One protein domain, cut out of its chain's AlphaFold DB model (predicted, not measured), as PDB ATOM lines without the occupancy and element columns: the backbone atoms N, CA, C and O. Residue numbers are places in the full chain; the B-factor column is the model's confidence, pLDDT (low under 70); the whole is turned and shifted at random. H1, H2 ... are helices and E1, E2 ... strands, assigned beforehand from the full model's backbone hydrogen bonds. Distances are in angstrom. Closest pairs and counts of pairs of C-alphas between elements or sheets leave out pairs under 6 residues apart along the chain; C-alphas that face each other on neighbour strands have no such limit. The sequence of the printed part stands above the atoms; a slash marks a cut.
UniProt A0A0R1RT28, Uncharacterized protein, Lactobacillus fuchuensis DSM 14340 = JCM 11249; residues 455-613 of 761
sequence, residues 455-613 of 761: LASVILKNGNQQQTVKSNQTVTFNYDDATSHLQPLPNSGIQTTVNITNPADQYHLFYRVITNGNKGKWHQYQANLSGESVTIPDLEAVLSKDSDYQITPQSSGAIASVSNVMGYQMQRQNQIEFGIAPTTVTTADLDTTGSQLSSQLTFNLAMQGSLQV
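This is residues 455 to 613 of the 761 residues of an uncharacterized protein of Lactobacillus fuchuensis DSM 14340 = JCM 11249 (UniProt A0A0R1RT28). Two sheets lie partly face to face as a sandwich, and the larger, twisted one is drawn out at one end by its long paired strands E9 and E10, with E8 beside E9, well beyond the smaller sheet E2, E1, E4, E7. The short helix H1 sits at one side between the two sheets, grazing both, and H2 stands over E5 toward the end of the larger sheet far from E8. The printed part has 159 residues, with the named elements E1 E2 E3 E4 E5 E6 E7 H1 E8 E9 H2 E10 in that order, two helices and ten strands; the class is mostly strand. The smaller sheet, in the order E2, E1, E4, E7, is antiparallel, while the larger, made of E3, E5, E6, E8, E9 and E10, is branched and mixed. The whole is only just compact, close to loose, with a radius of gyration of the C-alphas of 17.7 A and spans of 62 by 29 by 24 A.

E1, residues 455 to 462, and E2, residues 465 to 469, form an antiparallel hairpin at 165 degrees, with N 460 and O 467 2.9 A apart, within hydrogen-bond range. E4, residues 495 to 501, is antiparallel to E1 at 164 degrees, with N 459 and O 497 at 2.8 A. E7, residues 533 to 536, is antiparallel to E4 at 160 degrees, with N 498 and O 534 at 2.9 A; E2 and E7 are the edge strands. In the branched sheet, E9, residues 565 to 581, and E10, residues 599 to 613, are antiparallel at 166 degrees, with N 574 and O 605 at 2.9 A. E3, residues 474 to 478, is parallel to E10 at 22 degrees, with N 477 and O 606 at 2.9 A. E5, residues 507 to 515, and E8, residues 554 to 558, lie on one side of E9, E5 beside residues 575 to 581 and E8 beside residues 567 to 571, with E10 on the other side. E5 is antiparallel to E9 at 140 degrees, with N 510 and O 579 at 2.8 A. E8 and E9 are an antiparallel hairpin at 153 degrees, with N 556 and O 569 at 2.9 A. E6, residues 523 to 529, forms an antiparallel hairpin with E5 at 162 degrees, with N 511 and O 523 at 2.8 A. The strands of the two sheets in the sandwich, two sheets face to face, stand at 31 degrees, and the facing parts are 8.7 A apart centre to centre. H1, residues 539 to 543, only grazes each sheet. H2, residues 587 to 593, is on the branched sheet over E5, at a height over the sheet of 10.5 A, and only just stands up from it, its line rising 40.2 degrees. In H1 the O i to N i+4 pair is within hydrogen-bond range; in H2 2 of 3 are.

E1 begins at C-alpha 455, (282.513, 332.200, 381.965), and is 21.0 A long. E4 is 20.0 A long and E5 26.5 A. E9, the longest strand, runs 50.7 A from C-alpha 565 at (289.498, 297.079, 355.208). E10 runs 45.5 A to C-alpha 613 at (284.347, 299.679, 354.862).

The C-alphas of Ser 563 and Thr 584, the two farthest apart, are 62.3 A from each other. The printed part has no cut, and the link from E3 to E4, 16 residues, is long. The mean pLDDT of the printed part is 77.1; residues 480 to 492, 502 to 505, 551 to 570, 592 to 595 and 610 to 613 are under 70.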
ATOM      1  N   LEU A 455     282.576 333.546 382.525       83.06
ATOM      2  CA  LEU A 455     282.513 332.200 381.965       83.06
ATOM      3  C   LEU A 455     283.770 331.439 382.400       83.06
ATOM      4  O   LEU A 455     284.868 331.690 381.909       83.06
ATOM      5  N   ALA A 456     283.614 330.522 383.352       77.31
ATOM      6  CA  ALA A 456     284.732 329.859 384.015       77.31
ATOM      7  C   ALA A 456     285.269 328.670 383.213       77.31
ATOM      8  O   ALA A 456     286.479 328.463 383.094       77.31
ATOM      9  N   SER A 457     284.355 327.840 382.712       89.19
ATOM     10  CA  SER A 457     284.679 326.641 381.945       89.19
ATOM     11  C   SER A 457     283.465 326.134 381.183       89.19
ATOM     12  O   SER A 457     282.324 326.455 381.516       89.19
ATOM     13  N   VAL A 458     283.724 325.295 380.190       93.38
ATOM     14  CA  VAL A 458     282.703 324.524 379.489       93.38
ATOM     15  C   VAL A 458     283.029 323.045 379.670       93.38
ATOM     16  O   VAL A 458     284.166 322.627 379.472       93.38
ATOM     17  N   ILE A 459     282.055 322.242 380.083       94.38
ATOM     18  CA  ILE A 459     282.184 320.785 380.169       94.38
ATOM     19  C   ILE A 459     281.481 320.200 378.953       94.38
ATOM     20  O   ILE A 459     280.286 320.406 378.783       94.38
ATOM     21  N   LEU A 460     282.217 319.471 378.123       92.81
ATOM     22  CA  LEU A 460     281.698 318.790 376.942       92.81
ATOM     23  C   LEU A 460     281.688 317.292 377.226       92.81
ATOM     24  O   LEU A 460     282.721 316.714 377.577       92.81
ATOM     25  N   LYS A 461     280.528 316.658 377.066       89.06
ATOM     26  CA  LYS A 461     280.334 315.225 377.257       89.06
ATOM     27  C   LYS A 461     279.745 314.607 375.998       89.06
ATOM     28  O   LYS A 461     278.682 315.006 375.533       89.06
ATOM     29  N   ASN A 462     280.421 313.584 375.493       80.00
ATOM     30  CA  ASN A 462     279.935 312.764 374.401       80.00
ATOM     31  C   ASN A 462     280.122 311.280 374.732       80.00
ATOM     32  O   ASN A 462     281.238 310.758 374.776       80.00
ATOM     33  N   GLY A 463     279.017 310.601 375.034       74.75
ATOM     34  CA  GLY A 463     279.036 309.221 375.513       74.75
ATOM     35  C   GLY A 463     279.808 309.104 376.828       74.75
ATOM     36  O   GLY A 463     279.464 309.755 377.817       74.75
ATOM     37  N   ASN A 464     280.863 308.286 376.823       75.31
ATOM     38  CA  ASN A 464     281.755 308.088 377.972       75.31
ATOM     39  C   ASN A 464     282.927 309.086 378.016       75.31
ATOM     40  O   ASN A 464     283.674 309.105 378.992       75.31
ATOM     41  N   GLN A 465     283.111 309.900 376.973       81.56
ATOM     42  CA  GLN A 465     284.170 310.903 376.913       81.56
ATOM     43  C   GLN A 465     283.656 312.214 377.513       81.56
ATOM     44  O   GLN A 465     282.636 312.744 377.076       81.56
ATOM     45  N   GLN A 466     284.363 312.752 378.505       89.62
ATOM     46  CA  GLN A 466     284.063 314.047 379.115       89.62
ATOM     47  C   GLN A 466     285.345 314.866 379.227       89.62
ATOM     48  O   GLN A 466     286.367 314.356 379.683       89.62
ATOM     49  N   GLN A 467     285.288 316.133 378.829       91.44
ATOM     50  CA  GLN A 467     286.409 317.060 378.929       91.44
ATOM     51  C   GLN A 467     285.926 318.423 379.416       91.44
ATOM     52  O   GLN A 467     284.873 318.905 379.006       91.44
ATOM     53  N   THR A 468     286.716 319.047 380.287       92.00
ATOM     54  CA  THR A 468     286.496 320.418 380.753       92.00
ATOM     55  C   THR A 468     287.468 321.334 380.032       92.00
ATOM     56  O   THR A 468     288.672 321.082 380.045       92.00
ATOM     57  N   VAL A 469     286.956 322.404 379.431       90.69
ATOM     58  CA  VAL A 469     287.725 323.343 378.617       90.69
ATOM     59  C   VAL A 469     287.627 324.762 379.173       90.69
ATOM     60  O   VAL A 469     286.570 325.200 379.634       90.69
ATOM     61  N   LYS A 470     288.757 325.471 379.158       88.31
ATOM     62  CA  LYS A 470     288.868 326.910 379.451       88.31
ATOM     63  C   LYS A 470     289.159 327.684 378.163       88.31
ATOM     64  O   LYS A 470     289.404 327.081 377.119       88.31
ATOM     65  N   SER A 471     289.146 329.016 378.226       85.94
ATOM     66  CA  SER A 471     289.354 329.839 377.029       85.94
ATOM     67  C   SER A 471     290.671 329.508 376.307       85.94
ATOM     68  O   SER A 471     291.705 329.298 376.941       85.94
ATOM     69  N   ASN A 472     290.624 329.498 374.976       83.81
ATOM     70  CA  ASN A 472     291.694 329.207 374.018       83.81
ATOM     71  C   ASN A 472     292.276 327.785 374.081       83.81
ATOM     72  O   ASN A 472     293.373 327.544 373.579       83.81
ATOM     73  N   GLN A 473     291.552 326.833 374.669       88.06
ATOM     74  CA  GLN A 473     291.937 325.422 374.668       88.06
ATOM     75  C   GLN A 473     291.212 324.630 373.571       88.06
ATOM     76  O   GLN A 473     290.174 325.046 373.055       88.06
ATOM     77  N   THR A 474     291.768 323.469 373.227       89.69
ATOM     78  CA  THR A 474     291.188 322.530 372.260       89.69
ATOM     79  C   THR A 474     290.668 321.296 372.985       89.69
ATOM     80  O   THR A 474     291.418 320.646 373.709       89.69
ATOM     81  N   VAL A 475     289.406 320.947 372.746       89.56
ATOM     82  CA  VAL A 475     288.818 319.652 373.102       89.56
ATOM     83  C   VAL A 475     288.825 318.756 371.878       89.56
ATOM     84  O   VAL A 475     288.434 319.190 370.799       89.56
ATOM     85  N   THR A 476     289.256 317.507 372.054       87.56
ATOM     86  CA  THR A 476     289.275 316.510 370.975       87.56
ATOM     87  C   THR A 476     288.480 315.281 371.375       87.56
ATOM     88  O   THR A 476     288.859 314.594 372.322       87.56
ATOM     89  N   PHE A 477     287.410 314.971 370.646       82.75
ATOM     90  CA  PHE A 477     286.735 313.677 370.748       82.75
ATOM     91  C   PHE A 477     287.268 312.743 369.667       82.75
ATOM     92  O   PHE A 477     287.167 313.048 368.477       82.75
ATOM     93  N   ASN A 478     287.850 311.623 370.092       77.69
ATOM     94  CA  ASN A 478     288.398 310.613 369.199       77.69
ATOM     95  C   ASN A 478     287.516 309.359 369.234       77.69
ATOM     96  O   ASN A 478     287.336 308.766 370.300       77.69
ATOM     97  N   TYR A 479     286.971 308.979 368.081       70.88
ATOM     98  CA  TYR A 479     286.144 307.781 367.904       70.88
ATOM     99  C   TYR A 479     286.926 306.594 367.328       70.88
ATOM    100  O   TYR A 479     286.361 305.509 367.183       70.88
ATOM    101  N   ASP A 480     288.214 306.774 367.027       63.06
ATOM    102  CA  ASP A 480     289.108 305.685 366.653       63.06
ATOM    103  C   ASP A 480     289.586 304.963 367.918       63.06
ATOM    104  O   ASP A 480     290.477 305.426 368.630       63.06
ATOM    105  N   ASP A 481     288.984 303.812 368.213       54.25
ATOM    106  CA  ASP A 481     289.505 302.890 369.220       54.25
ATOM    107  C   ASP A 481     290.508 301.922 368.566       54.25
ATOM    108  O   ASP A 481     290.238 301.324 367.521       54.25
ATOM    109  N   ALA A 482     291.661 301.726 369.212       43.59
ATOM    110  CA  ALA A 482     292.689 300.756 368.831       43.59
ATOM    111  C   ALA A 482     292.194 299.292 368.878       43.59
ATOM    112  O   ALA A 482     292.897 298.387 368.428       43.59
ATOM    113  N   THR A 483     290.996 299.039 369.416       43.41
ATOM    114  CA  THR A 483     290.413 297.704 369.601       43.41
ATOM    115  C   THR A 483     289.195 297.436 368.703       43.41
ATOM    116  O   THR A 483     288.118 297.081 369.162       43.41
ATOM    117  N   SER A 484     289.382 297.566 367.385       43.56
ATOM    118  CA  SER A 484     288.600 296.916 366.305       43.56
ATOM    119  C   SER A 484     287.065 297.070 366.263       43.56
ATOM    120  O   SER A 484     286.432 296.482 365.386       43.56
ATOM    121  N   HIS A 485     286.440 297.861 367.133       46.00
ATOM    122  CA  HIS A 485     285.000 298.116 367.102       46.00
ATOM    123  C   HIS A 485     284.721 299.608 367.225       46.00
ATOM    124  O   HIS A 485     284.762 300.197 368.301       46.00
ATOM    125  N   LEU A 486     284.418 300.196 366.075       45.69
ATOM    126  CA  LEU A 486     283.977 301.567 365.911       45.69
ATOM    127  C   LEU A 486     282.731 301.831 366.781       45.69
ATOM    128  O   LEU A 486     281.667 301.248 366.551       45.69
ATOM    129  N   GLN A 487     282.872 302.675 367.805       46.41
ATOM    130  CA  GLN A 487     281.800 303.024 368.743       46.41
ATOM    131  C   GLN A 487     280.869 304.055 368.089       46.41
ATOM    132  O   GLN A 487     281.339 305.139 367.744       46.41
ATOM    133  N   PRO A 488     279.566 303.783 367.894       46.62
ATOM    134  CA  PRO A 488     278.663 304.798 367.366       46.62
ATOM    135  C   PRO A 488     278.618 305.996 368.312       46.62
ATOM    136  O   PRO A 488     278.594 305.818 369.532       46.62
ATOM    137  N   LEU A 489     278.559 307.214 367.764       49.22
ATOM    138  CA  LEU A 489     278.182 308.358 368.590       49.22
ATOM    139  C   LEU A 489     276.822 308.057 369.238       49.22
ATOM    140  O   LEU A 489     275.920 307.568 368.550       49.22
ATOM    141  N   PRO A 490     276.642 308.370 370.529       49.97
ATOM    142  CA  PRO A 490     275.321 308.340 371.128       49.97
ATOM    143  C   PRO A 490     274.383 309.253 370.330       49.97
ATOM    144  O   PRO A 490     274.753 310.352 369.920       49.97
ATOM    145  N   ASN A 491     273.144 308.803 370.124       50.62
ATOM    146  CA  ASN A 491     272.124 309.551 369.377       50.62
ATOM    147  C   ASN A 491     271.769 310.920 370.001       50.62
ATOM    148  O   ASN A 491     270.992 311.661 369.413       50.62
ATOM    149  N   SER A 492     272.292 311.245 371.187       54.34
ATOM    150  CA  SER A 492     271.906 312.397 372.008       54.34
ATOM    151  C   SER A 492     272.739 313.673 371.800       54.34
ATOM    152  O   SER A 492     272.559 314.609 372.570       54.34
ATOM    153  N   GLY A 493     273.643 313.725 370.815       70.69
ATOM    154  CA  GLY A 493     274.508 314.893 370.577       70.69
ATOM    155  C   GLY A 493     275.542 315.140 371.689       70.69
ATOM    156  O   GLY A 493     275.648 314.368 372.649       70.69
ATOM    157  N   ILE A 494     276.346 316.203 371.550       85.56
ATOM    158  CA  ILE A 494     277.328 316.608 372.572       85.56
ATOM    159  C   ILE A 494     276.606 317.390 373.671       85.56
ATOM    160  O   ILE A 494     276.228 318.549 373.474       85.56
ATOM    161  N   GLN A 495     276.478 316.790 374.853       90.88
ATOM    162  CA  GLN A 495     275.963 317.485 376.027       90.88
ATOM    163  C   GLN A 495     277.009 318.482 376.521       90.88
ATOM    164  O   GLN A 495     278.170 318.130 376.732       90.88
ATOM    165  N   THR A 496     276.599 319.729 376.725       93.75
ATOM    166  CA  THR A 496     277.495 320.818 377.116       93.75
ATOM    167  C   THR A 496     276.988 321.507 378.369       93.75
ATOM    168  O   THR A 496     275.823 321.877 378.438       93.75
ATOM    169  N   THR A 497     277.851 321.720 379.355       96.19
ATOM    170  CA  THR A 497     277.540 322.519 380.545       96.19
ATOM    171  C   THR A 497     278.457 323.730 380.586       96.19
ATOM    172  O   THR A 497     279.674 323.589 380.690       96.19
ATOM    173  N   VAL A 498     277.878 324.922 380.491       95.25
ATOM    174  CA  VAL A 498     278.591 326.197 380.593       95.25
ATOM    175  C   VAL A 498     278.562 326.635 382.053       95.25
ATOM    176  O   VAL A 498     277.482 326.848 382.592       95.25
ATOM    177  N   ASN A 499     279.728 326.752 382.690       90.38
ATOM    178  CA  ASN A 499     279.852 327.147 384.095       90.38
ATOM    179  C   ASN A 499     280.183 328.634 384.214       90.38
ATOM    180  O   ASN A 499     281.092 329.134 383.542       90.38
ATOM    181  N   ILE A 500     279.488 329.316 385.118       83.81
ATOM    182  CA  ILE A 500     279.571 330.757 385.337       83.81
ATOM    183  C   ILE A 500     279.936 331.005 386.796       83.81
ATOM    184  O   ILE A 500     279.333 330.448 387.707       83.81
ATOM    185  N   THR A 501     280.940 331.845 387.019       72.38
ATOM    186  CA  THR A 501     281.284 332.345 388.352       72.38
ATOM    187  C   THR A 501     280.611 333.693 388.556       72.38
ATOM    188  O   THR A 501     280.674 334.541 387.662       72.38
ATOM    189  N   ASN A 502     280.004 333.879 389.730       63.22
ATOM    190  CA  ASN A 502     279.285 335.098 390.108       63.22
ATOM    191  C   ASN A 502     278.161 335.452 389.113       63.22
ATOM    192  O   ASN A 502     278.210 336.507 388.480       63.22
ATOM    193  N   PRO A 503     277.191 334.548 388.877       67.19
ATOM    194  CA  PRO A 503     276.086 334.841 387.973       67.19
ATOM    195  C   PRO A 503     275.260 336.011 388.520       67.19
ATOM    196  O   PRO A 503     274.977 336.060 389.716       67.19
ATOM    197  N   ALA A 504     274.821 336.920 387.646       61.91
ATOM    198  CA  ALA A 504     273.745 337.833 388.025       61.91
ATOM    199  C   ALA A 504     272.450 337.054 388.276       61.91
ATOM    200  O   ALA A 504     272.279 335.940 387.771       61.91
ATOM    201  N   ASP A 505     271.512 337.699 388.974       67.00
ATOM    202  CA  ASP A 505     270.152 337.189 389.167       67.00
ATOM    203  C   ASP A 505     269.532 336.736 387.841       67.00
ATOM    204  O   ASP A 505     268.891 335.685 387.780       67.00
ATOM    205  N   GLN A 506     269.760 337.515 386.775       77.75
ATOM    206  CA  GLN A 506     269.366 337.178 385.412       77.75
ATOM    207  C   GLN A 506     270.403 337.633 384.377       77.75
ATOM    208  O   GLN A 506     270.932 338.744 384.448       77.75
ATOM    209  N   TYR A 507     270.654 336.794 383.373       83.19
ATOM    210  CA  TYR A 507     271.535 337.094 382.241       83.19
ATOM    211  C   TYR A 507     271.075 336.394 380.952       83.19
ATOM    212  O   TYR A 507     270.237 335.488 380.962       83.19
ATOM    213  N   HIS A 508     271.625 336.821 379.814       90.56
ATOM    214  CA  HIS A 508     271.470 336.163 378.513       90.56
ATOM    215  C   HIS A 508     272.734 335.364 378.170       90.56
ATOM    216  O   HIS A 508     273.844 335.853 378.385       90.56
ATOM    217  N   LEU A 509     272.571 334.154 377.620       94.12
ATOM    218  CA  LEU A 509     273.676 333.352 377.078       94.12
ATOM    219  C   LEU A 509     273.640 333.385 375.548       94.12
ATOM    220  O   LEU A 509     272.632 333.029 374.929       94.12
ATOM    221  N   PHE A 510     274.768 333.755 374.954       94.06
ATOM    222  CA  PHE A 510     274.992 333.842 373.517       94.06
ATOM    223  C   PHE A 510     276.100 332.890 373.069       94.06
ATOM    224  O   PHE A 510     276.967 332.504 373.858       94.06
ATOM    225  N   TYR A 511     276.083 332.537 371.789       94.19
ATOM    226  CA  TYR A 511     277.119 331.751 371.132       94.19
ATOM    227  C   TYR A 511     277.363 332.239 369.700       94.19
ATOM    228  O   TYR A 511     276.486 332.856 369.095       94.19
ATOM    229  N   ARG A 512     278.539 331.931 369.157       91.12
ATOM    230  CA  ARG A 512     278.841 332.027 367.722       91.12
ATOM    231  C   ARG A 512     279.916 331.030 367.310       91.12
ATOM    232  O   ARG A 512     280.705 330.584 368.151       91.12
ATOM    233  N   VAL A 513     279.977 330.726 366.020       91.38
ATOM    234  CA  VAL A 513     281.088 329.990 365.411       91.38
ATOM    235  C   VAL A 513     282.107 330.969 364.821       91.38
ATOM    236  O   VAL A 513     281.766 332.035 364.306       91.38
ATOM    237  N   ILE A 514     283.392 330.632 364.943       88.94
ATOM    238  CA  ILE A 514     284.503 331.378 364.347       88.94
ATOM    239  C   ILE A 514     285.131 330.510 363.258       88.94
ATOM    240  O   ILE A 514     285.607 329.404 363.523       88.94
ATOM    241  N   THR A 515     285.182 331.037 362.036       81.62
ATOM    242  CA  THR A 515     285.664 330.307 360.858       81.62
ATOM    243  C   THR A 515     286.839 331.045 360.236       81.62
ATOM    244  O   THR A 515     286.716 332.191 359.815       81.62
ATOM    245  N   ASN A 516     288.008 330.398 360.177       74.69
ATOM    246  CA  ASN A 516     289.256 330.981 359.651       74.69
ATOM    247  C   ASN A 516     289.634 332.331 360.297       74.69
ATOM    248  O   ASN A 516     290.143 333.227 359.630       74.69
ATOM    249  N   GLY A 517     289.354 332.492 361.594       72.19
ATOM    250  CA  GLY A 517     289.580 333.742 362.329       72.19
ATOM    251  C   GLY A 517     288.507 334.815 362.113       72.19
ATOM    252  O   GLY A 517     288.521 335.826 362.814       72.19
ATOM    253  N   ASN A 518     287.546 334.592 361.210       79.25
ATOM    254  CA  ASN A 518     286.392 335.466 361.038       79.25
ATOM    255  C   ASN A 518     285.311 335.100 362.051       79.25
ATOM    256  O   ASN A 518     284.875 333.952 362.140       79.25
ATOM    257  N   LYS A 519     284.887 336.096 362.823       82.50
ATOM    258  CA  LYS A 519     283.840 335.963 363.831       82.50
ATOM    259  C   LYS A 519     282.470 336.014 363.151       82.50
ATOM    260  O   LYS A 519     282.140 337.043 362.564       82.50
ATOM    261  N   GLY A 520     281.703 334.926 363.244       77.25
ATOM    262  CA  GLY A 520     280.311 334.873 362.798       77.25
ATOM    263  C   GLY A 520     279.389 335.777 363.627       77.25
ATOM    264  O   GLY A 520     279.829 336.494 364.539       77.25
ATOM    265  N   LYS A 521     278.091 335.743 363.309       86.00
ATOM    266  CA  LYS A 521     277.065 336.511 364.032       86.00
ATOM    267  C   LYS A 521     276.782 335.915 365.402       86.00
ATOM    268  O   LYS A 521     276.873 334.705 365.594       86.00
ATOM    269  N   TRP A 522     276.393 336.760 366.351       90.31
ATOM    270  CA  TRP A 522     275.945 336.277 367.649       90.31
ATOM    271  C   TRP A 522     274.536 335.696 367.576       90.31
ATOM    272  O   TRP A 522     273.584 336.326 367.115       90.31
ATOM    273  N   HIS A 523     274.390 334.501 368.132       91.62
ATOM    274  CA  HIS A 523     273.117 333.833 368.334       91.62
ATOM    275  C   HIS A 523     272.803 333.761 369.826       91.62
ATOM    276  O   HIS A 523     273.657 333.423 370.643       91.62
ATOM    277  N   GLN A 524     271.562 334.056 370.203       93.25
ATOM    278  CA  GLN A 524     271.116 333.869 371.580       93.25
ATOM    279  C   GLN A 524     270.723 332.407 371.790       93.25
ATOM    280  O   GLN A 524     269.824 331.902 371.114       93.25
ATOM    281  N   TYR A 525     271.372 331.732 372.737       93.75
ATOM    282  CA  TYR A 525     270.952 330.398 373.159       93.75
ATOM    283  C   TYR A 525     269.671 330.489 373.990       93.75
ATOM    284  O   TYR A 525     268.667 329.860 373.653       93.75
ATOM    285  N   GLN A 526     269.687 331.299 375.054       90.44
ATOM    286  CA  GLN A 526     268.551 331.445 375.964       90.44
ATOM    287  C   GLN A 526     268.588 332.791 376.708       90.44
ATOM    288  O   GLN A 526     269.660 333.326 376.996       90.44
ATOM    289  N   ALA A 527     267.398 333.326 377.001       88.44
ATOM    290  CA  ALA A 527     267.190 334.554 377.770       88.44
ATOM    291  C   ALA A 527     266.855 334.270 379.241       88.44
ATOM    292  O   ALA A 527     266.363 333.188 379.566       88.44
ATOM    293  N   ASN A 528     267.041 335.286 380.088       83.75
ATOM    294  CA  ASN A 528     266.659 335.316 381.504       83.75
ATOM    295  C   ASN A 528     267.103 334.076 382.294       83.75
ATOM    296  O   ASN A 528     266.334 333.499 383.063       83.75
ATOM    297  N   LEU A 529     268.341 333.643 382.064       84.44
ATOM    298  CA  LEU A 529     268.969 332.547 382.788       84.44
ATOM    299  C   LEU A 529     269.426 333.012 384.168       84.44
ATOM    300  O   LEU A 529     269.852 334.150 384.324       84.44
ATOM    301  N   SER A 530     269.384 332.104 385.140       76.44
ATOM    302  CA  SER A 530     269.837 332.324 386.516       76.44
ATOM    303  C   SER A 530     270.665 331.132 386.994       76.44
ATOM    304  O   SER A 530     270.377 329.993 386.616       76.44
ATOM    305  N   GLY A 531     271.633 331.369 387.878       75.88
ATOM    306  CA  GLY A 531     272.455 330.319 388.487       75.88
ATOM    307  C   GLY A 531     273.798 330.076 387.793       75.88
ATOM    308  O   GLY A 531     274.113 330.662 386.758       75.88
ATOM    309  N   GLU A 532     274.611 329.217 388.411       81.50
ATOM    310  CA  GLU A 532     276.047 329.050 388.125       81.50
ATOM    311  C   GLU A 532     276.356 328.125 386.940       81.50
ATOM    312  O   GLU A 532     277.516 327.948 386.568       81.50
ATOM    313  N   SER A 533     275.343 327.498 386.337       88.12
ATOM    314  CA  SER A 533     275.559 326.648 385.170       88.12
ATOM    315  C   SER A 533     274.352 326.583 384.245       88.12
ATOM    316  O   SER A 533     273.203 326.638 384.678       88.12
ATOM    317  N   VAL A 534     274.630 326.420 382.951       94.12
ATOM    318  CA  VAL A 534     273.626 326.240 381.901       94.12
ATOM    319  C   VAL A 534     273.932 324.947 381.163       94.12
ATOM    320  O   VAL A 534     275.032 324.773 380.642       94.12
ATOM    321  N   THR A 535     272.962 324.035 381.110       93.69
ATOM    322  CA  THR A 535     273.103 322.777 380.367       93.69
ATOM    323  C   THR A 535     272.449 322.890 378.993       93.69
ATOM    324  O   THR A 535     271.266 323.205 378.879       93.69
ATOM    325  N   ILE A 536     273.230 322.593 377.961       93.44
ATOM    326  CA  ILE A 536     272.840 322.457 376.562       93.44
ATOM    327  C   ILE A 536     272.816 320.954 376.252       93.44
ATOM    328  O   ILE A 536     273.881 320.331 376.209       93.44
ATOM    329  N   PRO A 537     271.635 320.334 376.081       87.19
ATOM    330  CA  PRO A 537     271.533 318.886 375.888       87.19
ATOM    331  C   PRO A 537     272.215 318.390 374.611       87.19
ATOM    332  O   PRO A 537     272.841 317.338 374.635       87.19
ATOM    333  N   ASP A 538     272.116 319.169 373.531       86.44
ATOM    334  CA  ASP A 538     272.713 318.871 372.231       86.44
ATOM    335  C   ASP A 538     273.318 320.149 371.641       86.44
ATOM    336  O   ASP A 538     272.623 321.000 371.079       86.44
ATOM    337  N   LEU A 539     274.630 320.307 371.818       88.56
ATOM    338  CA  LEU A 539     275.363 321.460 371.309       88.56
ATOM    339  C   LEU A 539     275.391 321.493 369.782       88.56
ATOM    340  O   LEU A 539     275.305 322.572 369.206       88.56
ATOM    341  N   GLU A 540     275.489 320.347 369.110       82.06
ATOM    342  CA  GLU A 540     275.586 320.324 367.648       82.06
ATOM    343  C   GLU A 540     274.292 320.824 366.999       82.06
ATOM    344  O   GLU A 540     274.344 321.595 366.041       82.06
ATOM    345  N   ALA A 541     273.135 320.468 367.563       81.94
ATOM    346  CA  ALA A 541     271.848 321.001 367.121       81.94
ATOM    347  C   ALA A 541     271.752 322.525 367.308       81.94
ATOM    348  O   ALA A 541     271.201 323.223 366.453       81.94
ATOM    349  N   VAL A 542     272.315 323.067 368.392       87.75
ATOM    350  CA  VAL A 542     272.374 324.520 368.625       87.75
ATOM    351  C   VAL A 542     273.286 325.198 367.604       87.75
ATOM    352  O   VAL A 542     272.866 326.152 366.945       87.75
ATOM    353  N   LEU A 543     274.503 324.682 367.426       87.25
ATOM    354  CA  LEU A 543     275.487 325.239 366.498       87.25
ATOM    355  C   LEU A 543     275.030 325.153 365.040       87.25
ATOM    356  O   LEU A 543     275.341 326.049 364.271       87.25
ATOM    357  N   SER A 544     274.221 324.155 364.668       80.19
ATOM    358  CA  SER A 544     273.700 324.000 363.297       80.19
ATOM    359  C   SER A 544     272.829 325.163 362.800       80.19
ATOM    360  O   SER A 544     272.558 325.265 361.606       80.19
ATOM    361  N   LYS A 545     272.378 326.038 363.708       80.38
ATOM    362  CA  LYS A 545     271.664 327.275 363.361       80.38
ATOM    363  C   LYS A 545     272.591 328.376 362.842       80.38
ATOM    364  O   LYS A 545     272.102 329.312 362.215       80.38
ATOM    365  N   ASP A 546     273.884 328.279 363.134       81.56
ATOM    366  CA  ASP A 546     274.913 329.157 362.595       81.56
ATOM    367  C   ASP A 546     275.382 328.578 361.250       81.56
ATOM    368  O   ASP A 546     275.805 327.422 361.172       81.56
ATOM    369  N   SER A 547     275.278 329.363 360.176       78.75
ATOM    370  CA  SER A 547     275.662 328.919 358.830       78.75
ATOM    371  C   SER A 547     277.156 328.638 358.691       78.75
ATOM    372  O   SER A 547     277.550 327.914 357.778       78.75
ATOM    373  N   ASP A 548     277.976 329.203 359.579       81.62
ATOM    374  CA  ASP A 548     279.424 329.013 359.581       81.62
ATOM    375  C   ASP A 548     279.844 327.722 360.303       81.62
ATOM    376  O   ASP A 548     281.015 327.334 360.236       81.62
ATOM    377  N   TYR A 549     278.909 327.020 360.958       82.12
ATOM    378  CA  TYR A 549     279.182 325.733 361.588       82.12
ATOM    379  C   TYR A 549     279.494 324.658 360.545       82.12
ATOM    380  O   TYR A 549     278.649 324.261 359.736       82.12
ATOM    381  N   GLN A 550     280.710 324.119 360.595       72.88
ATOM    382  CA  GLN A 550     281.095 323.007 359.740       72.88
ATOM    383  C   GLN A 550     280.484 321.719 360.282       72.88
ATOM    384  O   GLN A 550     280.899 321.216 361.328       72.88
ATOM    385  N   ILE A 551     279.514 321.176 359.543       66.00
ATOM    386  CA  ILE A 551     278.878 319.882 359.831       66.00
ATOM    387  C   ILE A 551     279.619 318.744 359.114       66.00
ATOM    388  O   ILE A 551     279.745 317.655 359.676       66.00
ATOM    389  N   THR A 552     280.142 319.004 357.912       63.88
ATOM    390  CA  THR A 552     280.793 318.002 357.058       63.88
ATOM    391  C   THR A 552     282.246 317.758 357.488       63.88
ATOM    392  O   THR A 552     283.028 318.709 357.533       63.88
ATOM    393  N   PRO A 553     282.642 316.509 357.794       64.56
ATOM    394  CA  PRO A 553     284.032 316.173 358.084       64.56
ATOM    395  C   PRO A 553     284.907 316.238 356.820       64.56
ATOM    396  O   PRO A 553     284.456 315.941 355.716       64.56
ATOM    397  N   GLN A 554     286.182 316.583 356.986       67.19
ATOM    398  CA  GLN A 554     287.196 316.526 355.933       67.19
ATOM    399  C   GLN A 554     287.983 315.214 356.011       67.19
ATOM    400  O   GLN A 554     288.321 314.753 357.103       67.19
ATOM    401  N   SER A 555     288.318 314.633 354.855       65.56
ATOM    402  CA  SER A 555     289.246 313.499 354.787       65.56
ATOM    403  C   SER A 555     290.668 313.961 355.132       65.56
ATOM    404  O   SER A 555     291.166 314.910 354.528       65.56
ATOM    405  N   SER A 556     291.331 313.296 356.082       62.72
ATOM    406  CA  SER A 556     292.732 313.556 356.455       62.72
ATOM    407  C   SER A 556     293.720 312.508 355.922       62.72
ATOM    408  O   SER A 556     294.914 312.594 356.201       62.72
ATOM    409  N   GLY A 557     293.250 311.543 355.123       61.59
ATOM    410  CA  GLY A 557     294.091 310.539 354.465       61.59
ATOM    411  C   GLY A 557     293.481 309.137 354.459       61.59
ATOM    412  O   GLY A 557     292.505 308.868 355.154       61.59
ATOM    413  N   ALA A 558     294.046 308.230 353.660       58.25
ATOM    414  CA  ALA A 558     293.637 306.825 353.653       58.25
ATOM    415  C   ALA A 558     294.120 306.101 354.922       58.25
ATOM    416  O   ALA A 558     295.218 306.361 355.416       58.25
ATOM    417  N   ILE A 559     293.324 305.162 355.430       60.88
ATOM    418  CA  ILE A 559     293.755 304.243 356.493       60.88
ATOM    419  C   ILE A 559     294.689 303.195 355.872       60.88
ATOM    420  O   ILE A 559     294.468 302.766 354.739       60.88
ATOM    421  N   ALA A 560     295.734 302.781 356.596       54.75
ATOM    422  CA  ALA A 560     296.632 301.722 356.140       54.75
ATOM    423  C   ALA A 560     295.831 300.446 355.832       54.75
ATOM    424  O   ALA A 560     295.133 299.921 356.700       54.75
ATOM    425  N   SER A 561     295.923 299.958 354.593       49.09
ATOM    426  CA  SER A 561     295.184 298.786 354.128       49.09
ATOM    427  C   SER A 561     295.685 297.529 354.840       49.09
ATOM    428  O   SER A 561     296.684 296.926 354.442       49.09
ATOM    429  N   VAL A 562     294.991 297.113 355.896       51.44
ATOM    430  CA  VAL A 562     294.994 295.710 356.320       51.44
ATOM    431  C   VAL A 562     294.082 294.946 355.369       51.44
ATOM    432  O   VAL A 562     293.125 295.507 354.843       51.44
ATOM    433  N   SER A 563     294.414 293.688 355.109       50.25
ATOM    434  CA  SER A 563     293.944 292.872 353.990       50.25
ATOM    435  C   SER A 563     292.444 292.529 354.001       50.25
ATOM    436  O   SER A 563     292.169 291.354 353.881       50.25
ATOM    437  N   ASN A 564     291.512 293.467 354.210       52.81
ATOM    438  CA  ASN A 564     290.044 293.379 354.048       52.81
ATOM    439  C   ASN A 564     289.341 294.708 354.465       52.81
ATOM    440  O   ASN A 564     288.121 294.741 354.618       52.81
ATOM    441  N   VAL A 565     290.072 295.805 354.730       54.66
ATOM    442  CA  VAL A 565     289.498 297.079 355.208       54.66
ATOM    443  C   VAL A 565     289.990 298.231 354.343       54.66
ATOM    444  O   VAL A 565     291.192 298.416 354.155       54.66
ATOM    445  N   MET A 566     289.051 299.034 353.849       54.53
ATOM    446  CA  MET A 566     289.322 300.304 353.183       54.53
ATOM    447  C   MET A 566     288.668 301.434 353.958       54.53
ATOM    448  O   MET A 566     287.579 301.272 354.503       54.53
ATOM    449  N   GLY A 567     289.283 302.608 353.964       59.75
ATOM    450  CA  GLY A 567     288.692 303.729 354.667       59.75
ATOM    451  C   GLY A 567     289.514 304.997 354.609       59.75
ATOM    452  O   GLY A 567     290.649 305.007 354.129       59.75
ATOM    453  N   TYR A 568     288.924 306.056 355.144       60.44
ATOM    454  CA  TYR A 568     289.553 307.355 355.284       60.44
ATOM    455  C   TYR A 568     289.520 307.785 356.741       60.44
ATOM    456  O   TYR A 568     288.511 307.627 357.429       60.44
ATOM    457  N   GLN A 569     290.624 308.369 357.183       69.75
ATOM    458  CA  GLN A 569     290.643 309.196 358.372       69.75
ATOM    459  C   GLN A 569     289.816 310.452 358.105       69.75
ATOM    460  O   GLN A 569     289.869 311.032 357.016       69.75
ATOM    461  N   MET A 570     289.009 310.836 359.083       68.12
ATOM    462  CA  MET A 570     288.098 311.961 358.996       68.12
ATOM    463  C   MET A 570     288.276 312.869 360.203       68.12
ATOM    464  O   MET A 570     288.386 312.418 361.344       68.12
ATOM    465  N   GLN A 571     288.254 314.169 359.950       76.25
ATOM    466  CA  GLN A 571     288.364 315.172 360.995       76.25
ATOM    467  C   GLN A 571     287.415 316.334 360.752       76.25
ATOM    468  O   GLN A 571     287.132 316.710 359.616       76.25
ATOM    469  N   ARG A 572     286.942 316.933 361.838       79.06
ATOM    470  CA  ARG A 572     286.137 318.150 361.818       79.06
ATOM    471  C   ARG A 572     286.597 319.056 362.942       79.06
ATOM    472  O   ARG A 572     286.780 318.585 364.065       79.06
ATOM    473  N   GLN A 573     286.765 320.337 362.649       86.25
ATOM    474  CA  GLN A 573     287.195 321.318 363.632       86.25
ATOM    475  C   GLN A 573     286.321 322.562 363.535       86.25
ATOM    476  O   GLN A 573     286.179 323.138 362.464       86.25
ATOM    477  N   ASN A 574     285.766 322.978 364.668       87.19
ATOM    478  CA  ASN A 574     285.008 324.216 364.797       87.19
ATOM    479  C   ASN A 574     285.581 325.022 365.962       87.19
ATOM    480  O   ASN A 574     285.870 324.455 367.017       87.19
ATOM    481  N   GLN A 575     285.739 326.331 365.796       93.50
ATOM    482  CA  GLN A 575     286.033 327.226 366.910       93.50
ATOM    483  C   GLN A 575     284.722 327.849 367.385       93.50
ATOM    484  O   GLN A 575     283.953 328.373 366.585       93.50
ATOM    485  N   ILE A 576     284.448 327.741 368.680       93.94
ATOM    486  CA  ILE A 576     283.176 328.123 369.292       93.94
ATOM    487  C   ILE A 576     283.462 329.180 370.344       93.94
ATOM    488  O   ILE A 576     284.402 329.044 371.130       93.94
ATOM    489  N   GLU A 577     282.629 330.209 370.388       93.62
ATOM    490  CA  GLU A 577     282.687 331.231 371.421       93.62
ATOM    491  C   GLU A 577     281.339 331.357 372.123       93.62
ATOM    492  O   GLU A 577     280.303 331.494 371.475       93.62
ATOM    493  N   PHE A 578     281.368 331.320 373.454       95.50
ATOM    494  CA  PHE A 578     280.239 331.670 374.310       95.50
ATOM    495  C   PHE A 578     280.419 333.075 374.872       95.50
ATOM    496  O   PHE A 578     281.539 333.499 375.165       95.50
ATOM    497  N   GLY A 579     279.304 333.769 375.073       91.62
ATOM    498  CA  GLY A 579     279.266 335.093 375.677       91.62
ATOM    499  C   GLY A 579     278.072 335.245 376.612       91.62
ATOM    500  O   GLY A 579     277.001 334.713 376.334       91.62
ATOM    501  N   ILE A 580     278.246 335.970 377.713       89.50
ATOM    502  CA  ILE A 580     277.147 336.353 378.610       89.50
ATOM    503  C   ILE A 580     276.990 337.868 378.637       89.50
ATOM    504  O   ILE A 580     277.987 338.590 378.586       89.50
ATOM    505  N   ALA A 581     275.748 338.338 378.707       83.00
ATOM    506  CA  ALA A 581     275.426 339.761 378.783       83.00
ATOM    507  C   ALA A 581     274.228 340.021 379.717       83.00
ATOM    508  O   ALA A 581     273.455 339.092 379.994       83.00
ATOM    509  N   PRO A 582     274.029 341.274 380.168       77.31
ATOM    510  CA  PRO A 582     272.807 341.691 380.851       77.31
ATOM    511  C   PRO A 582     271.551 341.448 379.999       77.31
ATOM    512  O   PRO A 582     271.612 341.451 378.769       77.31
ATOM    513  N   THR A 583     270.389 341.307 380.640       78.56
ATOM    514  CA  THR A 583     269.102 341.034 379.960       78.56
ATOM    515  C   THR A 583     268.618 342.165 379.047       78.56
ATOM    516  O   THR A 583     267.730 341.966 378.220       78.56
ATOM    517  N   THR A 584     269.212 343.354 379.156       76.88
ATOM    518  CA  THR A 584     268.955 344.492 378.263       76.88
ATOM    519  C   THR A 584     269.637 344.360 376.902       76.88
ATOM    520  O   THR A 584     269.278 345.096 375.989       76.88
ATOM    521  N   VAL A 585     270.623 343.467 376.765       77.94
ATOM    522  CA  VAL A 585     271.423 343.298 375.545       77.94
ATOM    523  C   VAL A 585     270.770 342.275 374.620       77.94
ATOM    524  O   VAL A 585     270.397 341.172 375.038       77.94
ATOM    525  N   THR A 586     270.665 342.631 373.341       85.06
ATOM    526  CA  THR A 586     270.132 341.787 372.266       85.06
ATOM    527  C   THR A 586     271.236 341.340 371.303       85.06
ATOM    528  O   THR A 586     272.337 341.887 371.292       85.06
ATOM    529  N   THR A 587     270.955 340.361 370.437       85.44
ATOM    530  CA  THR A 587     271.917 339.931 369.402       85.44
ATOM    531  C   THR A 587     272.306 341.063 368.446       85.44
ATOM    532  O   THR A 587     273.448 341.115 367.999       85.44
ATOM    533  N   ALA A 588     271.394 342.001 368.166       81.75
ATOM    534  CA  ALA A 588     271.661 343.144 367.291       81.75
ATOM    535  C   ALA A 588     272.701 344.117 367.884       81.75
ATOM    536  O   ALA A 588     273.521 344.673 367.148       81.75
ATOM    537  N   ASP A 589     272.705 344.281 369.209       74.94
ATOM    538  CA  ASP A 589     273.670 345.133 369.917       74.94
ATOM    539  C   ASP A 589     275.087 344.532 369.867       74.94
ATOM    540  O   ASP A 589     276.093 345.238 369.737       74.94
ATOM    541  N   LEU A 590     275.170 343.199 369.913       80.69
ATOM    542  CA  LEU A 590     276.433 342.462 369.895       80.69
ATOM    543  C   LEU A 590     277.095 342.425 368.515       80.69
ATOM    544  O   LEU A 590     278.324 342.483 368.437       80.69
ATOM    545  N   ASP A 591     276.305 342.366 367.443       71.69
ATOM    546  CA  ASP A 591     276.799 342.324 366.060       71.69
ATOM    547  C   ASP A 591     277.402 343.666 365.589       71.69
ATOM    548  O   ASP A 591     278.140 343.697 364.604       71.69
ATOM    549  N   THR A 592     277.121 344.775 366.284       62.88
ATOM    550  CA  THR A 592     277.602 346.120 365.916       62.88
ATOM    551  C   THR A 592     278.818 346.591 366.713       62.88
ATOM    552  O   THR A 592     279.647 347.312 366.160       62.88
ATOM    553  N   THR A 593     278.956 346.201 367.986       56.16
ATOM    554  CA  THR A 593     280.018 346.738 368.867       56.16
ATOM    555  C   THR A 593     280.821 345.684 369.630       56.16
ATOM    556  O   THR A 593     281.966 345.951 369.987       56.16
ATOM    557  N   GLY A 594     280.275 344.487 369.887       53.97
ATOM    558  CA  GLY A 594     280.938 343.398 370.629       53.97
ATOM    559  C   GLY A 594     281.355 343.705 372.082       53.97
ATOM    560  O   GLY A 594     281.722 342.779 372.806       53.97
ATOM    561  N   SER A 595     281.285 344.966 372.517       56.38
ATOM    562  CA  SER A 595     281.761 345.493 373.802       56.38
ATOM    563  C   SER A 595     280.757 345.346 374.947       56.38
ATOM    564  O   SER A 595     281.105 345.599 376.094       56.38
ATOM    565  N   GLN A 596     279.526 344.916 374.660       71.19
ATOM    566  CA  GLN A 596     278.451 344.790 375.655       71.19
ATOM    567  C   GLN A 596     278.389 343.419 376.350       71.19
ATOM    568  O   GLN A 596     277.465 343.149 377.118       71.19
ATOM    569  N   LEU A 597     279.349 342.534 376.074       77.00
ATOM    570  CA  LEU A 597     279.452 341.235 376.738       77.00
ATOM    571  C   LEU A 597     280.162 341.382 378.085       77.00
ATOM    572  O   LEU A 597     281.271 341.903 378.147       77.00
ATOM    573  N   SER A 598     279.553 340.845 379.143       77.75
ATOM    574  CA  SER A 598     280.135 340.799 380.489       77.75
ATOM    575  C   SER A 598     281.321 339.832 380.568       77.75
ATOM    576  O   SER A 598     282.277 340.074 381.297       77.75
ATOM    577  N   SER A 599     281.270 338.726 379.817       82.56
ATOM    578  CA  SER A 599     282.369 337.761 379.700       82.56
ATOM    579  C   SER A 599     282.250 336.943 378.422       82.56
ATOM    580  O   SER A 599     281.148 336.695 377.930       82.56
ATOM    581  N   GLN A 600     283.395 336.471 377.925       89.12
ATOM    582  CA  GLN A 600     283.519 335.611 376.746       89.12
ATOM    583  C   GLN A 600     284.425 334.412 377.042       89.12
ATOM    584  O   GLN A 600     285.356 334.514 377.842       89.12
ATOM    585  N   LEU A 601     284.164 333.281 376.386       91.94
ATOM    586  CA  LEU A 601     285.024 332.099 376.414       91.94
ATOM    587  C   LEU A 601     285.045 331.468 375.024       91.94
ATOM    588  O   LEU A 601     284.022 330.988 374.542       91.94
ATOM    589  N   THR A 602     286.225 331.439 374.404       93.56
ATOM    590  CA  THR A 602     286.452 330.799 373.097       93.56
ATOM    591  C   THR A 602     287.154 329.458 373.280       93.56
ATOM    592  O   THR A 602     288.077 329.369 374.078       93.56
ATOM    593  N   PHE A 603     286.785 328.414 372.546       93.75
ATOM    594  CA  PHE A 603     287.507 327.136 372.535       93.75
ATOM    595  C   PHE A 603     287.413 326.457 371.165       93.75
ATOM    596  O   PHE A 603     286.537 326.767 370.361       93.75
ATOM    597  N   ASN A 604     288.312 325.511 370.893       92.81
ATOM    598  CA  ASN A 604     288.264 324.697 369.680       92.81
ATOM    599  C   ASN A 604     287.642 323.332 369.990       92.81
ATOM    600  O   ASN A 604     288.086 322.638 370.905       92.81
ATOM    601  N   LEU A 605     286.654 322.923 369.199       90.75
ATOM    602  CA  LEU A 605     286.073 321.587 369.199       90.75
ATOM    603  C   LEU A 605     286.606 320.810 367.995       90.75
ATOM    604  O   LEU A 605     286.249 321.102 366.854       90.75
ATOM    605  N   ALA A 606     287.443 319.811 368.257       87.69
ATOM    606  CA  ALA A 606     287.941 318.865 367.273       87.69
ATOM    607  C   ALA A 606     287.258 317.502 367.448       87.69
ATOM    608  O   ALA A 606     287.093 316.991 368.558       87.69
ATOM    609  N   MET A 607     286.865 316.895 366.335       80.44
ATOM    610  CA  MET A 607     286.319 315.544 366.280       80.44
ATOM    611  C   MET A 607     287.085 314.749 365.240       80.44
ATOM    612  O   MET A 607     287.281 315.223 364.123       80.44
ATOM    613  N   GLN A 608     287.521 313.555 365.624       79.19
ATOM    614  CA  GLN A 608     288.334 312.671 364.800       79.19
ATOM    615  C   GLN A 608     287.732 311.274 364.808       79.19
ATOM    616  O   GLN A 608     287.271 310.799 365.845       79.19
ATOM    617  N   GLY A 609     287.733 310.624 363.655       72.12
ATOM    618  CA  GLY A 609     287.322 309.237 363.527       72.12
ATOM    619  C   GLY A 609     287.567 308.722 362.118       72.12
ATOM    620  O   GLY A 609     287.985 309.465 361.236       72.12
ATOM    621  N   SER A 610     287.239 307.463 361.880       65.06
ATOM    622  CA  SER A 610     287.473 306.809 360.597       65.06
ATOM    623  C   SER A 610     286.179 306.370 359.918       65.06
ATOM    624  O   SER A 610     285.320 305.730 360.524       65.06
ATOM    625  N   LEU A 611     286.052 306.683 358.626       59.56
ATOM    626  CA  LEU A 611     285.093 306.027 357.741       59.56
ATOM    627  C   LEU A 611     285.719 304.713 357.290       59.56
ATOM    628  O   LEU A 611     286.733 304.738 356.594       59.56
ATOM    629  N   GLN A 612     285.123 303.587 357.674       58.66
ATOM    630  CA  GLN A 612     285.639 302.260 357.338       58.66
ATOM    631  C   GLN A 612     284.599 301.442 356.579       58.66
ATOM    632  O   GLN A 612     283.402 301.473 356.880       58.66
ATOM    633  N   VAL A 613     285.091 300.687 355.603       53.56
ATOM    634  CA  VAL A 613     284.347 299.679 354.862       53.56
ATOM    635  C   VAL A 613     285.141 298.385 354.915       53.56
ATOM    636  O   VAL A 613     286.280 298.321 354.447       53.56
TER     637      VAL A 613